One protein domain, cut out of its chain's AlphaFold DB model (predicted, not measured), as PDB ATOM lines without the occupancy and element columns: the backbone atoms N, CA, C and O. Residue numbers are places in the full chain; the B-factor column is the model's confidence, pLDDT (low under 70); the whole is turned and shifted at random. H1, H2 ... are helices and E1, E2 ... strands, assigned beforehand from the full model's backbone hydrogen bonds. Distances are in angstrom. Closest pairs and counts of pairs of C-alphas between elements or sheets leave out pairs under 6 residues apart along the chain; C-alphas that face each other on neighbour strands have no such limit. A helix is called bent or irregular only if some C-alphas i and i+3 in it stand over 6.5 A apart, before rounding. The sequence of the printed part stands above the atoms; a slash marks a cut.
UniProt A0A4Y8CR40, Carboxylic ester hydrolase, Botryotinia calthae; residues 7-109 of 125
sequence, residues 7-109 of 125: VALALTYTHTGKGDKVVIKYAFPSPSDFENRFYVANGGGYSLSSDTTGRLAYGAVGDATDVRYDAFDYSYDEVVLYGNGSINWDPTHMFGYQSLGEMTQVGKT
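Overview. This is residues 7 to 109 of the 125 residues of the protein "Carboxylic ester hydrolase" of Botryotinia calthae (UniProt A0A4Y8CR40). A twisted sheet of four strands has H2b, the second arm of a bent helix, packed over one face; the first arm, H2a, and the short H1 lie beyond one end of the sheet. The link from E2 to E3 and the link from H1 to H2 make the two ends of the long axis. The printed part has 103 residues, in the order E1 E2 E3 E4 H1 H2; the mixed sheet runs E1, E2, E4, E3. The class is mixed, helices and strands, though under half of the residues, 49, are in named elements. The whole is compact, with a radius of gyration of the C-alphas of 14.5 A, yet elongated, spanning 53 by 30 by 18 A.

Along the chain. E1, residues 7 to 13, begins at C-alpha 7 (-4.192, 23.048, -33.229) and is 19.8 A long. E2, residues 22 to 29, is 23.1 A long. E3 is residues 37 to 39; E4, residues 60 to 65, is 16.6 A long. H1 is residues 76 to 79. H2, residues 89 to 109, was assigned as one helix by its hydrogen bonds but is bent: C-alphas 96 and 99 are 8.1 A apart. Its arms are H2a, residues 89 to 96, and H2b, residues 99 to 109, 15.3 A long and ending at C-alpha 109 (-19.032, 27.183, -29.334).

Arrangement. E1 and E2 form an antiparallel hairpin, with N 9 and O 26 at 3.0 A. E2 and E4 are antiparallel, with N 25 and O 64 at 2.8 A. E4 and E3 are parallel, with N 39 and O 61 at 2.9 A. H2b is on the sheet in two layers, a helix on one face, at a height over the sheet of 6.0 A. It lies over E4, only just slantwise to the strands at 31 degrees on the local plane; its closest C-alphas to E4 are Met 103 and Thr 65, 7.1 A. H2a and H1 touch, their closest C-alphas being Pro 91 and Val 79, 7.1 A. Every O i to N i+4 pair is within hydrogen-bond range in H2a and H2b; H1 is too short for one.

Size, cuts and confidence. The C-alphas farthest apart, of Ser 32 and Asn 84, are 53.0 A apart. The link from E3 to E4, 20 residues, is long. The printed part has no cut, and no printed residue is under 70 in pLDDT.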
ATOM      1  N   VAL A   7      -4.479  21.985 -34.199       97.88
ATOM      2  CA  VAL A   7      -4.192  23.048 -33.229       97.88
ATOM      3  C   VAL A   7      -4.590  22.584 -31.833       97.88
ATOM      4  O   VAL A   7      -5.726  22.163 -31.612       97.88
ATOM      5  N   ALA A   8      -3.651  22.680 -30.892       97.50
ATOM      6  CA  ALA A   8      -3.893  22.443 -29.474       97.50
ATOM      7  C   ALA A   8      -4.446  23.708 -28.811       97.50
ATOM      8  O   ALA A   8      -3.873  24.787 -28.966       97.50
ATOM      9  N   LEU A   9      -5.508  23.572 -28.020       97.88
ATOM     10  CA  LEU A   9      -6.009  24.639 -27.158       97.88
ATOM     11  C   LEU A   9      -6.208  24.100 -25.745       97.88
ATOM     12  O   LEU A   9      -6.827  23.056 -25.566       97.88
ATOM     13  N   ALA A  10      -5.729  24.833 -24.745       97.31
ATOM     14  CA  ALA A  10      -6.033  24.583 -23.343       97.31
ATOM     15  C   ALA A  10      -6.618  25.854 -22.734       97.31
ATOM     16  O   ALA A  10      -6.121  26.954 -22.988       97.31
ATOM     17  N   LEU A  11      -7.671  25.707 -21.939       96.25
ATOM     18  CA  LEU A  11      -8.280  26.816 -21.222       96.25
ATOM     19  C   LEU A  11      -8.754  26.370 -19.845       96.25
ATOM     20  O   LEU A  11      -8.928  25.181 -19.572       96.25
ATOM     21  N   THR A  12      -8.959  27.351 -18.977       97.50
ATOM     22  CA  THR A  12      -9.438  27.133 -17.617       97.50
ATOM     23  C   THR A  12     -10.610  28.055 -17.350       97.50
ATOM     24  O   THR A  12     -10.544  29.243 -17.670       97.50
ATOM     25  N   TYR A  13     -11.663  27.526 -16.736       96.19
ATOM     26  CA  TYR A  13     -12.770  28.326 -16.223       96.19
ATOM     27  C   TYR A  13     -13.005  28.054 -14.736       96.19
ATOM     28  O   TYR A  13     -12.485  27.094 -14.168       96.19
ATOM     29  N   THR A  14     -13.763  28.947 -14.109       96.31
ATOM     30  CA  THR A  14     -14.206  28.857 -12.716       96.31
ATOM     31  C   THR A  14     -15.713  29.042 -12.679       96.31
ATOM     32  O   THR A  14     -16.257  29.841 -13.449       96.31
ATOM     33  N   HIS A  15     -16.398  28.327 -11.796       95.19
ATOM     34  CA  HIS A  15     -17.807  28.572 -11.542       95.19
ATOM     35  C   HIS A  15     -17.952  29.785 -10.629       95.19
ATOM     36  O   HIS A  15     -17.308  29.889  -9.578       95.19
ATOM     37  N   THR A  16     -18.848  30.698 -11.005       95.44
ATOM     38  CA  THR A  16     -19.162  31.892 -10.216       95.44
ATOM     39  C   THR A  16     -19.419  31.526  -8.753       95.44
ATOM     40  O   THR A  16     -20.319  30.749  -8.444       95.44
ATOM     41  N   GLY A  17     -18.620  32.089  -7.846       94.44
ATOM     42  CA  GLY A  17     -18.770  31.896  -6.401       94.44
ATOM     43  C   GLY A  17     -18.231  30.577  -5.831       94.44
ATOM     44  O   GLY A  17     -18.249  30.433  -4.613       94.44
ATOM     45  N   LYS A  18     -17.721  29.638  -6.646       90.31
ATOM     46  CA  LYS A  18     -17.112  28.389  -6.140       90.31
ATOM     47  C   LYS A  18     -15.605  28.481  -5.899       90.31
ATOM     48  O   LYS A  18     -15.076  27.690  -5.124       90.31
ATOM     49  N   GLY A  19     -14.918  29.423  -6.554       90.19
ATOM     50  CA  GLY A  19     -13.460  29.576  -6.444       90.19
ATOM     51  C   GLY A  19     -12.674  28.376  -6.982       90.19
ATOM     52  O   GLY A  19     -11.515  28.180  -6.624       90.19
ATOM     53  N   ASP A  20     -13.311  27.559  -7.814       93.31
ATOM     54  CA  ASP A  20     -12.737  26.355  -8.387       93.31
ATOM     55  C   ASP A  20     -12.077  26.602  -9.736       93.31
ATOM     56  O   ASP A  20     -12.138  27.701 -10.286       93.31
ATOM     57  N   LYS A  21     -11.408  25.580 -10.263       95.38
ATOM     58  CA  LYS A  21     -10.810  25.609 -11.592       95.38
ATOM     59  C   LYS A  21     -11.142  24.313 -12.300       95.38
ATOM     60  O   LYS A  21     -11.012  23.250 -11.705       95.38
ATOM     61  N   VAL A  22     -11.554  24.433 -13.552       97.50
ATOM     62  CA  VAL A  22     -11.739  23.308 -14.461       97.50
ATOM     63  C   VAL A  22     -10.856  23.554 -15.665       97.50
ATOM     64  O   VAL A  22     -10.979  24.589 -16.327       97.50
ATOM     65  N   VAL A  23      -9.949  22.627 -15.935       97.69
ATOM     66  CA  VAL A  23      -9.099  22.632 -17.120       97.69
ATOM     67  C   VAL A  23      -9.772  21.804 -18.202       97.69
ATOM     68  O   VAL A  23     -10.193  20.669 -17.979       97.69
ATOM     69  N   ILE A  24      -9.833  22.371 -19.404       97.50
ATOM     70  CA  ILE A  24     -10.265  21.663 -20.605       97.50
ATOM     71  C   ILE A  24      -9.227  21.840 -21.710       97.50
ATOM     72  O   ILE A  24      -8.602  22.896 -21.853       97.50
ATOM     73  N   LYS A  25      -9.029  20.776 -22.479       97.81
ATOM     74  CA  LYS A  25      -8.102  20.691 -23.603       97.81
ATOM     75  C   LYS A  25      -8.887  20.312 -24.850       97.81
ATOM     76  O   LYS A  25      -9.825  19.526 -24.765       97.81
ATOM     77  N   TYR A  26      -8.470  20.834 -25.996       98.12
ATOM     78  CA  TYR A  26      -9.023  20.504 -27.303       98.12
ATOM     79  C   TYR A  26      -7.916  20.282 -28.332       98.12
ATOM     80  O   TYR A  26      -6.879  20.952 -28.297       98.12
ATOM     81  N   ALA A  27      -8.182  19.402 -29.294       97.81
ATOM     82  CA  ALA A  27      -7.432  19.301 -30.538       97.81
ATOM     83  C   ALA A  27      -8.365  19.596 -31.715       97.81
ATOM     84  O   ALA A  27      -9.297  18.837 -31.993       97.81
ATOM     85  N   PHE A  28      -8.106  20.702 -32.408       98.25
ATOM     86  CA  PHE A  28      -8.844  21.102 -33.602       98.25
ATOM     87  C   PHE A  28      -8.121  20.570 -34.843       98.25
ATOM     88  O   PHE A  28      -6.981  20.983 -35.062       98.25
ATOM     89  N   PRO A  29      -8.720  19.667 -35.644       97.88
ATOM     90  CA  PRO A  29      -8.112  19.235 -36.901       97.88
ATOM     91  C   PRO A  29      -7.873  20.410 -37.861       97.88
ATOM     92  O   PRO A  29      -8.408  21.507 -37.702       97.88
ATOM     93  N   SER A  30      -7.053  20.195 -38.887       96.88
ATOM     94  CA  SER A  30      -6.942  21.177 -39.961       96.88
ATOM     95  C   SER A  30      -8.324  21.425 -40.598       96.88
ATOM     96  O   SER A  30      -9.150  20.506 -40.648       96.88
ATOM     97  N   PRO A  31      -8.610  22.630 -41.126       96.56
ATOM     98  CA  PRO A  31      -9.898  22.898 -41.767       96.56
ATOM     99  C   PRO A  31     -10.247  21.935 -42.910       96.56
ATOM    100  O   PRO A  31     -11.424  21.675 -43.136       96.56
ATOM    101  N   SER A  32      -9.249  21.385 -43.613       95.81
ATOM    102  CA  SER A  32      -9.461  20.391 -44.675       95.81
ATOM    103  C   SER A  32      -9.850  19.005 -44.161       95.81
ATOM    104  O   SER A  32     -10.452  18.246 -44.913       95.81
ATOM    105  N   ASP A  33      -9.530  18.687 -42.904       96.62
ATOM    106  CA  ASP A  33      -9.846  17.398 -42.277       96.62
ATOM    107  C   ASP A  33     -11.135  17.459 -41.438       96.62
ATOM    108  O   ASP A  33     -11.653  16.432 -41.007       96.62
ATOM    109  N   PHE A  34     -11.662  18.654 -41.160       97.88
ATOM    110  CA  PHE A  34     -12.801  18.836 -40.267       97.88
ATOM    111  C   PHE A  34     -14.143  18.465 -40.926       97.88
ATOM    112  O   PHE A  34     -14.620  19.119 -41.852       97.88
ATOM    113  N   GLU A  35     -14.831  17.466 -40.369       97.56
ATOM    114  CA  GLU A  35     -16.100  16.930 -40.881       97.56
ATOM    115  C   GLU A  35     -17.340  17.488 -40.149       97.56
ATOM    116  O   GLU A  35     -18.399  16.858 -40.120       97.56
ATOM    117  N   ASN A  36     -17.248  18.682 -39.549       97.69
ATOM    118  CA  ASN A  36     -18.303  19.262 -38.697       97.69
ATOM    119  C   ASN A  36     -18.649  18.404 -37.464       97.69
ATOM    120  O   ASN A  36     -19.798  18.397 -37.012       97.69
ATOM    121  N   ARG A  37     -17.672  17.681 -36.903       97.69
ATOM    122  CA  ARG A  37     -17.857  16.782 -35.753       97.69
ATOM    123  C   ARG A  37     -17.103  17.257 -34.515       97.69
ATOM    124  O   ARG A  37     -15.986  17.757 -34.599       97.69
ATOM    125  N   PHE A  38     -17.707  17.042 -33.361       97.69
ATOM    126  CA  PHE A  38     -17.121  17.226 -32.043       97.69
ATOM    127  C   PHE A  38     -17.322  15.927 -31.269       97.69
ATOM    128  O   PHE A  38     -18.463  15.522 -31.058       97.69
ATOM    129  N   TYR A  39     -16.238  15.268 -30.877       95.38
ATOM    130  CA  TYR A  39     -16.289  13.963 -30.229       95.38
ATOM    131  C   TYR A  39     -15.790  14.094 -28.790       95.38
ATOM    132  O   TYR A  39     -14.582  14.115 -28.565       95.38
ATOM    133  N   VAL A  40     -16.736  13.979 -27.847       92.00
ATOM    134  CA  VAL A  40     -16.475  13.861 -26.400       92.00
ATOM    135  C   VAL A  40     -15.667  12.610 -26.078       92.00
ATOM    136  O   VAL A  40     -16.172  11.483 -26.177       92.00
ATOM    137  N   ALA A  41     -14.401  12.783 -25.712       82.19
ATOM    138  CA  ALA A  41     -13.575  11.664 -25.296       82.19
ATOM    139  C   ALA A  41     -13.926  11.275 -23.857       82.19
ATOM    140  O   ALA A  41     -13.745  12.045 -22.920       82.19
ATOM    141  N   ASN A  42     -14.401  10.045 -23.677       78.12
ATOM    142  CA  ASN A  42     -14.578   9.454 -22.354       78.12
ATOM    143  C   ASN A  42     -13.429   8.495 -22.042       78.12
ATOM    144  O   ASN A  42     -12.756   7.998 -22.950       78.12
ATOM    145  N   GLY A  43     -13.218   8.241 -20.753       86.00
ATOM    146  CA  GLY A  43     -12.377   7.139 -20.297       86.00
ATOM    147  C   GLY A  43     -13.197   5.884 -20.003       86.00
ATOM    148  O   GLY A  43     -14.281   5.683 -20.552       86.00
ATOM    149  N   GLY A  44     -12.657   5.022 -19.147       90.81
ATOM    150  CA  GLY A  44     -13.290   3.778 -18.720       90.81
ATOM    151  C   GLY A  44     -13.227   3.624 -17.204       90.81
ATOM    152  O   GLY A  44     -12.288   4.093 -16.563       90.81
ATOM    153  N   GLY A  45     -14.228   2.954 -16.630       93.81
ATOM    154  CA  GLY A  45     -14.355   2.833 -15.178       93.81
ATOM    155  C   GLY A  45     -14.521   4.205 -14.521       93.81
ATOM    156  O   GLY A  45     -15.416   4.960 -14.889       93.81
ATOM    157  N   TYR A  46     -13.645   4.512 -13.566       95.31
ATOM    158  CA  TYR A  46     -13.612   5.786 -12.841       95.31
ATOM    159  C   TYR A  46     -12.594   6.788 -13.407       95.31
ATOM    160  O   TYR A  46     -12.347   7.826 -12.800       95.31
ATOM    161  N   SER A  47     -12.004   6.503 -14.568       95.94
ATOM    162  CA  SER A  47     -11.008   7.364 -15.213       95.94
ATOM    163  C   SER A  47     -11.580   8.047 -16.450       95.94
ATOM    164  O   SER A  47     -12.479   7.519 -17.111       95.94
ATOM    165  N   LEU A  48     -11.007   9.195 -16.812       95.06
ATOM    166  CA  LEU A  48     -11.282   9.880 -18.073       95.06
ATOM    167  C   LEU A  48     -10.080   9.844 -19.013       95.06
ATOM    168  O   LEU A  48      -8.947   9.609 -18.604       95.06
ATOM    169  N   SER A  49     -10.347  10.049 -20.302       93.19
ATOM    170  CA  SER A  49      -9.288  10.211 -21.296       93.19
ATOM    171  C   SER A  49      -8.602  11.562 -21.111       93.19
ATOM    172  O   SER A  49      -9.269  12.588 -21.000       93.19
ATOM    173  N   SER A  50      -7.271  11.570 -21.156       94.00
ATOM    174  CA  SER A  50      -6.454  12.785 -21.259       94.00
ATOM    175  C   SER A  50      -5.979  13.067 -22.693       94.00
ATOM    176  O   SER A  50      -5.446  14.145 -22.964       94.00
ATOM    177  N   ASP A  51      -6.184  12.120 -23.616       94.06
ATOM    178  CA  ASP A  51      -5.843  12.263 -25.031       94.06
ATOM    179  C   ASP A  51      -6.942  13.006 -25.797       94.06
ATOM    180  O   ASP A  51      -8.091  12.565 -25.851       94.06
ATOM    181  N   THR A  52      -6.553  14.096 -26.457       95.50
ATOM    182  CA  THR A  52      -7.416  14.876 -27.351       95.50
ATOM    183  C   THR A  52      -7.267  14.472 -28.821       95.50
ATOM    184  O   THR A  52      -8.047  14.905 -29.663       95.50
ATOM    185  N   THR A  53      -6.256  13.677 -29.183       95.12
ATOM    186  CA  THR A  53      -5.854  13.466 -30.585       95.12
ATOM    187  C   THR A  53      -6.492  12.246 -31.242       95.12
ATOM    188  O   THR A  53      -6.668  12.236 -32.461       95.12
ATOM    189  N   GLY A  54      -6.947  11.256 -30.469       92.56
ATOM    190  CA  GLY A  54      -7.571  10.039 -30.994       92.56
ATOM    191  C   GLY A  54      -8.861  10.256 -31.795       92.56
ATOM    192  O   GLY A  54      -9.407   9.299 -32.342       92.56
ATOM    193  N   ARG A  55      -9.384  11.489 -31.861       93.25
ATOM    194  CA  ARG A  55     -10.606  11.851 -32.602       93.25
ATOM    195  C   ARG A  55     -10.343  12.518 -33.950       93.25
ATOM    196  O   ARG A  55     -11.228  12.538 -34.806       93.25
ATOM    197  N   LEU A  56      -9.107  12.958 -34.176       95.31
ATOM    198  CA  LEU A  56      -8.697  13.646 -35.398       95.31
ATOM    199  C   LEU A  56      -8.879  12.767 -36.645       95.31
ATOM    200  O   LEU A  56      -9.306  13.258 -37.682       95.31
ATOM    201  N   ALA A  57      -8.654  11.454 -36.524       94.00
ATOM    202  CA  ALA A  57      -8.836  10.492 -37.618       94.00
ATOM    203  C   ALA A  57     -10.289  10.369 -38.124       94.00
ATOM    204  O   ALA A  57     -10.513   9.817 -39.196       94.00
ATOM    205  N   TYR A  58     -11.266  10.883 -37.370       94.56
ATOM    206  CA  TYR A  58     -12.685  10.898 -37.741       94.56
ATOM    207  C   TYR A  58     -13.164  12.283 -38.201       94.56
ATOM    208  O   TYR A  58     -14.376  12.527 -38.250       94.56
ATOM    209  N   GLY A  59     -12.230  13.208 -38.452       96.62
ATOM    210  CA  GLY A  59     -12.520  14.600 -38.787       96.62
ATOM    211  C   GLY A  59     -13.229  15.358 -37.666       96.62
ATOM    212  O   GLY A  59     -14.000  16.285 -37.924       96.62
ATOM    213  N   ALA A  60     -13.022  14.937 -36.416       97.62
ATOM    214  CA  ALA A  60     -13.674  15.508 -35.249       97.62
ATOM    215  C   ALA A  60     -12.693  16.310 -34.391       97.62
ATOM    216  O   ALA A  60     -11.534  15.927 -34.223       97.62
ATOM    217  N   VAL A  61     -13.190  17.397 -33.801       98.19
ATOM    218  CA  VAL A  61     -12.531  18.034 -32.655       98.19
ATOM    219  C   VAL A  61     -12.544  17.034 -31.503       98.19
ATOM    220  O   VAL A  61     -13.602  16.484 -31.189       98.19
ATOM    221  N   GLY A  62     -11.377  16.780 -30.916       97.00
ATOM    222  CA  GLY A  62     -11.249  15.982 -29.699       97.00
ATOM    223  C   GLY A  62     -11.076  16.867 -28.472       97.00
ATOM    224  O   GLY A  62     -10.631  18.011 -28.585       97.00
ATOM    225  N   ASP A  63     -11.415  16.328 -27.309       96.69
ATOM    226  CA  ASP A  63     -11.451  17.050 -26.040       96.69
ATOM    227  C   ASP A  63     -10.950  16.207 -24.863       96.69
ATOM    228  O   ASP A  63     -10.767  14.998 -24.987       96.69
ATOM    229  N   ALA A  64     -10.655  16.875 -23.747       97.31
ATOM    230  CA  ALA A  64     -10.357  16.265 -22.456       97.31
ATOM    231  C   ALA A  64     -10.576  17.292 -21.330       97.31
ATOM    232  O   ALA A  64     -10.318  18.483 -21.523       97.31
ATOM    233  N   THR A  65     -10.990  16.849 -20.141       97.25
ATOM    234  CA  THR A  65     -11.174  17.713 -18.961       97.25
ATOM    235  C   THR A  65     -10.601  17.073 -17.702       97.25
ATOM    236  O   THR A  65     -10.621  15.854 -17.560       97.25
ATOM    237  N   ASP A  66     -10.107  17.906 -16.789       96.12
ATOM    238  CA  ASP A  66      -9.626  17.496 -15.466       96.12
ATOM    239  C   ASP A  66     -10.751  17.325 -14.434       96.12
ATOM    240  O   ASP A  66     -10.501  16.897 -13.308       96.12
ATOM    241  N   VAL A  67     -11.989  17.694 -14.786       95.00
ATOM    242  CA  VAL A  67     -13.176  17.527 -13.937       95.00
ATOM    243  C   VAL A  67     -13.008  18.159 -12.554       95.00
ATOM    244  O   VAL A  67     -13.621  17.716 -11.583       95.00
ATOM    245  N   ARG A  68     -12.168  19.199 -12.445       93.94
ATOM    246  CA  ARG A  68     -11.817  19.919 -11.208       93.94
ATOM    247  C   ARG A  68     -11.016  19.131 -10.161       93.94
ATOM    248  O   ARG A  68     -10.382  19.756  -9.314       93.94
ATOM    249  N   TYR A  69     -11.032  17.801 -10.173       94.12
ATOM    250  CA  TYR A  69     -10.268  16.990  -9.215       94.12
ATOM    251  C   TYR A  69      -8.915  16.519  -9.760       94.12
ATOM    252  O   TYR A  69      -8.254  15.712  -9.117       94.12
ATOM    253  N   ASP A  70      -8.504  17.050 -10.913       94.88
ATOM    254  CA  ASP A  70      -7.296  16.654 -11.633       94.88
ATOM    255  C   ASP A  70      -7.382  15.232 -12.217       94.88
ATOM    256  O   ASP A  70      -6.507  14.386 -12.057       94.88
ATOM    257  N   ALA A  71      -8.477  14.967 -12.938       95.75
ATOM    258  CA  ALA A  71      -8.770  13.691 -13.597       95.75
ATOM    259  C   ALA A  71      -7.747  13.271 -14.672       95.75
ATOM    260  O   ALA A  71      -7.894  12.214 -15.288       95.75
ATOM    261  N   PHE A  72      -6.736  14.103 -14.935       95.25
ATOM    262  CA  PHE A  72      -5.590  13.725 -15.755       95.25
ATOM    263  C   PHE A  72      -4.611  12.821 -15.002       95.25
ATOM    264  O   PHE A  72      -3.982  11.985 -15.649       95.25
ATOM    265  N   ASP A  73      -4.533  12.962 -13.677       95.62
ATOM    266  CA  ASP A  73      -3.616  12.219 -12.810       95.62
ATOM    267  C   ASP A  73      -4.343  11.313 -11.793       95.62
ATOM    268  O   ASP A  73      -3.728  10.379 -11.281       95.62
ATOM    269  N   TYR A  74      -5.644  11.530 -11.547       95.75
ATOM    270  CA  TYR A  74      -6.448  10.763 -10.581       95.75
ATOM    271  C   TYR A  74      -7.707  10.133 -11.195       95.75
ATOM    272  O   TYR A  74      -8.332  10.692 -12.102       95.75
ATOM    273  N   SER A  75      -8.151   8.994 -10.659       96.44
ATOM    274  CA  SER A  75      -9.487   8.443 -10.915       96.44
ATOM    275  C   SER A  75     -10.510   8.920  -9.881       96.44
ATOM    276  O   SER A  75     -10.195   9.341  -8.770       96.44
ATOM    277  N   TYR A  76     -11.787   8.878 -10.254       97.12
ATOM    278  CA  TYR A  76     -12.874   9.367  -9.412       97.12
ATOM    279  C   TYR A  76     -12.976   8.624  -8.066       97.12
ATOM    280  O   TYR A  76     -13.284   9.241  -7.047       97.12
ATOM    281  N   ASP A  77     -12.684   7.324  -8.021       96.75
ATOM    282  CA  ASP A  77     -12.710   6.535  -6.785       96.75
ATOM    283  C   ASP A  77     -11.615   6.921  -5.777       96.75
ATOM    284  O   ASP A  77     -11.777   6.660  -4.585       96.75
ATOM    285  N   GLU A  78     -10.566   7.625  -6.206       96.88
ATOM    286  CA  GLU A  78      -9.551   8.189  -5.307       96.88
ATOM    287  C   GLU A  78     -10.037   9.459  -4.588       96.88
ATOM    288  O   GLU A  78      -9.509   9.822  -3.536       96.88
ATOM    289  N   VAL A  79     -11.063  10.131  -5.126       96.12
ATOM    290  CA  VAL A  79     -11.518  11.459  -4.667       96.12
ATOM    291  C   VAL A  79     -12.991  11.511  -4.245       96.12
ATOM    292  O   VAL A  79     -13.467  12.546  -3.768       96.12
ATOM    293  N   VAL A  80     -13.731  10.408  -4.408       97.00
ATOM    294  CA  VAL A  80     -15.181  10.327  -4.153       97.00
ATOM    295  C   VAL A  80     -15.558  10.507  -2.682       97.00
ATOM    296  O   VAL A  80     -16.693  10.890  -2.395       97.00
ATOM    297  N   LEU A  81     -14.642  10.275  -1.738       97.19
ATOM    298  CA  LEU A  81     -14.907  10.412  -0.304       97.19
ATOM    299  C   LEU A  81     -14.098  11.548   0.325       97.19
ATOM    300  O   LEU A  81     -12.921  11.746   0.033       97.19
ATOM    301  N   TYR A  82     -14.709  12.246   1.279       95.38
ATOM    302  CA  TYR A  82     -13.970  13.009   2.278       95.38
ATOM    303  C   TYR A  82     -13.254  12.070   3.259       95.38
ATOM    304  O   TYR A  82     -13.627  10.909   3.419       95.38
ATOM    305  N   GLY A  83     -12.285  12.597   4.015       94.12
ATOM    306  CA  GLY A  83     -11.553  11.819   5.028       94.12
ATOM    307  C   GLY A  83     -12.428  11.215   6.139       94.12
ATOM    308  O   GLY A  83     -11.999  10.291   6.821       94.12
ATOM    309  N   ASN A  84     -13.663  11.697   6.312       96.25
ATOM    310  CA  ASN A  84     -14.650  11.125   7.235       96.25
ATOM    311  C   ASN A  84     -15.527  10.019   6.603       96.25
ATOM    312  O   ASN A  84     -16.483   9.573   7.234       96.25
ATOM    313  N   GLY A  85     -15.252   9.618   5.358       96.25
ATOM    314  CA  GLY A  85     -15.982   8.579   4.627       96.25
ATOM    315  C   GLY A  85     -17.313   9.019   4.010       96.25
ATOM    316  O   GLY A  85     -17.987   8.200   3.390       96.25
ATOM    317  N   SER A  86     -17.717  10.283   4.156       97.94
ATOM    318  CA  SER A  86     -18.892  10.812   3.450       97.94
ATOM    319  C   SER A  86     -18.565  11.155   1.994       97.94
ATOM    320  O   SER A  86     -17.422  11.475   1.675       97.94
ATOM    321  N   ILE A  87     -19.568  11.099   1.112       97.75
ATOM    322  CA  ILE A  87     -19.399  11.414  -0.314       97.75
ATOM    323  C   ILE A  87     -19.011  12.885  -0.488       97.75
ATOM    324  O   ILE A  87     -19.680  13.791   0.019       97.75
ATOM    325  N   ASN A  88     -17.965  13.113  -1.272       95.50
ATOM    326  CA  ASN A  88     -17.608  14.414  -1.799       95.50
ATOM    327  C   ASN A  88     -18.446  14.697  -3.054       95.50
ATOM    328  O   ASN A  88     -18.087  14.323  -4.166       95.50
ATOM    329  N   TRP A  89     -19.593  15.352  -2.868       95.31
ATOM    330  CA  TRP A  89     -20.578  15.549  -3.938       95.31
ATOM    331  C   TRP A  89     -20.105  16.435  -5.093       95.31
ATOM    332  O   TRP A  89     -20.677  16.381  -6.180       95.31
ATOM    333  N   ASP A  90     -19.087  17.265  -4.882       93.44
ATOM    334  CA  ASP A  90     -18.584  18.155  -5.925       93.44
ATOM    335  C   ASP A  90     -17.879  17.380  -7.066       93.44
ATOM    336  O   ASP A  90     -18.395  17.435  -8.184       93.44
ATOM    337  N   PRO A  91     -16.828  16.561  -6.838       94.50
ATOM    338  CA  PRO A  91     -16.292  15.673  -7.870       94.50
ATOM    339  C   PRO A  91     -17.328  14.653  -8.362       94.50
ATOM    340  O   PRO A  91     -17.290  14.295  -9.534       94.50
ATOM    341  N   THR A  92     -18.300  14.234  -7.534       96.56
ATOM    342  CA  THR A  92     -19.402  13.357  -7.980       96.56
ATOM    343  C   THR A  92     -20.223  13.983  -9.101       96.56
ATOM    344  O   THR A  92     -20.468  13.337 -10.120       96.56
ATOM    345  N   HIS A  93     -20.657  15.235  -8.945       96.81
ATOM    346  CA  HIS A  93     -21.428  15.922  -9.982       96.81
ATOM    347  C   HIS A  93     -20.567  16.280 -11.192       96.81
ATOM    348  O   HIS A  93     -21.004  16.090 -12.332       96.81
ATOM    349  N   MET A  94     -19.339  16.745 -10.946       96.50
ATOM    350  CA  MET A  94     -18.386  17.080 -12.001       96.50
ATOM    351  C   MET A  94     -18.113  15.871 -12.904       96.50
ATOM    352  O   MET A  94     -18.241  16.003 -14.123       96.50
ATOM    353  N   PHE A  95     -17.829  14.699 -12.322       96.12
ATOM    354  CA  PHE A  95     -17.594  13.443 -13.046       96.12
ATOM    355  C   PHE A  95     -18.865  12.892 -13.687       96.12
ATOM    356  O   PHE A  95     -18.849  12.476 -14.842       96.12
ATOM    357  N   GLY A  96     -19.976  12.903 -12.948       95.06
ATOM    358  CA  GLY A  96     -21.203  12.242 -13.376       95.06
ATOM    359  C   GLY A  96     -21.875  12.888 -14.586       95.06
ATOM    360  O   GLY A  96     -22.474  12.180 -15.391       95.06
ATOM    361  N   TYR A  97     -21.814  14.217 -14.719       94.38
ATOM    362  CA  TYR A  97     -22.455  14.904 -15.849       94.38
ATOM    363  C   TYR A  97     -21.934  16.315 -16.122       94.38
ATOM    364  O   TYR A  97     -21.931  16.747 -17.277       94.38
ATOM    365  N   GLN A  98     -21.546  17.060 -15.084       96.75
ATOM    366  CA  GLN A  98     -21.422  18.510 -15.192       96.75
ATOM    367  C   GLN A  98     -20.238  18.918 -16.080       96.75
ATOM    368  O   GLN A  98     -20.442  19.607 -17.079       96.75
ATOM    369  N   SER A  99     -19.027  18.426 -15.793       95.88
ATOM    370  CA  SER A  99     -17.815  18.878 -16.493       95.88
ATOM    371  C   SER A  99     -17.810  18.483 -17.970       95.88
ATOM    372  O   SER A  99     -17.425  19.269 -18.832       95.88
ATOM    373  N   LEU A 100     -18.287  17.275 -18.291       94.94
ATOM    374  CA  LEU A 100     -18.387  16.804 -19.677       94.94
ATOM    375  C   LEU A 100     -19.437  17.597 -20.471       94.94
ATOM    376  O   LEU A 100     -19.217  17.939 -21.636       94.94
ATOM    377  N   GLY A 101     -20.565  17.932 -19.837       95.81
ATOM    378  CA  GLY A 101     -21.594  18.782 -20.435       95.81
ATOM    379  C   GLY A 101     -21.083  20.195 -20.719       95.81
ATOM    380  O   GLY A 101     -21.253  20.702 -21.829       95.81
ATOM    381  N   GLU A 102     -20.411  20.811 -19.749       96.75
ATOM    382  CA  GLU A 102     -19.822  22.150 -19.865       96.75
ATOM    383  C   GLU A 102     -18.718  22.197 -20.926       96.75
ATOM    384  O   GLU A 102     -18.766  23.031 -21.834       96.75
ATOM    385  N   MET A 103     -17.781  21.245 -20.897       96.81
ATOM    386  CA  MET A 103     -16.736  21.095 -21.912       96.81
ATOM    387  C   MET A 103     -17.325  20.939 -23.318       96.81
ATOM    388  O   MET A 103     -16.797  21.508 -24.275       96.81
ATOM    389  N   THR A 104     -18.439  20.219 -23.468       96.69
ATOM    390  CA  THR A 104     -19.121  20.081 -24.764       96.69
ATOM    391  C   THR A 104     -19.716  21.409 -25.234       96.69
ATOM    392  O   THR A 104     -19.604  21.757 -26.412       96.69
ATOM    393  N   GLN A 105     -20.345  22.176 -24.337       96.50
ATOM    394  CA  GLN A 105     -20.930  23.480 -24.673       96.50
ATOM    395  C   GLN A 105     -19.856  24.488 -25.093       96.50
ATOM    396  O   GLN A 105     -19.989  25.140 -26.136       96.50
ATOM    397  N   VAL A 106     -18.767  24.575 -24.328       96.75
ATOM    398  CA  VAL A 106     -17.625  25.440 -24.644       96.75
ATOM    399  C   VAL A 106     -16.981  24.999 -25.958       96.75
ATOM    400  O   VAL A 106     -16.817  25.809 -26.869       96.75
ATOM    401  N   GLY A 107     -16.699  23.706 -26.103       96.81
ATOM    402  CA  GLY A 107     -16.008  23.141 -27.259       96.81
ATOM    403  C   GLY A 107     -16.771  23.343 -28.563       96.81
ATOM    404  O   GLY A 107     -16.192  23.798 -29.550       96.81
ATOM    405  N   LYS A 108     -18.088  23.105 -28.576       97.25
ATOM    406  CA  LYS A 108     -18.926  23.370 -29.758       97.25
ATOM    407  C   LYS A 108     -18.996  24.850 -30.114       97.25
ATOM    408  O   LYS A 108     -19.000  25.179 -31.300       97.25
ATOM    409  N   THR A 109     -19.033  25.729 -29.116       96.38
ATOM    410  CA  THR A 109     -19.032  27.183 -29.334       96.38
ATOM    411  C   THR A 109     -17.717  27.627 -29.971       96.38
ATOM    412  O   THR A 109     -17.720  28.274 -31.017       96.38
TER     413      THR A 109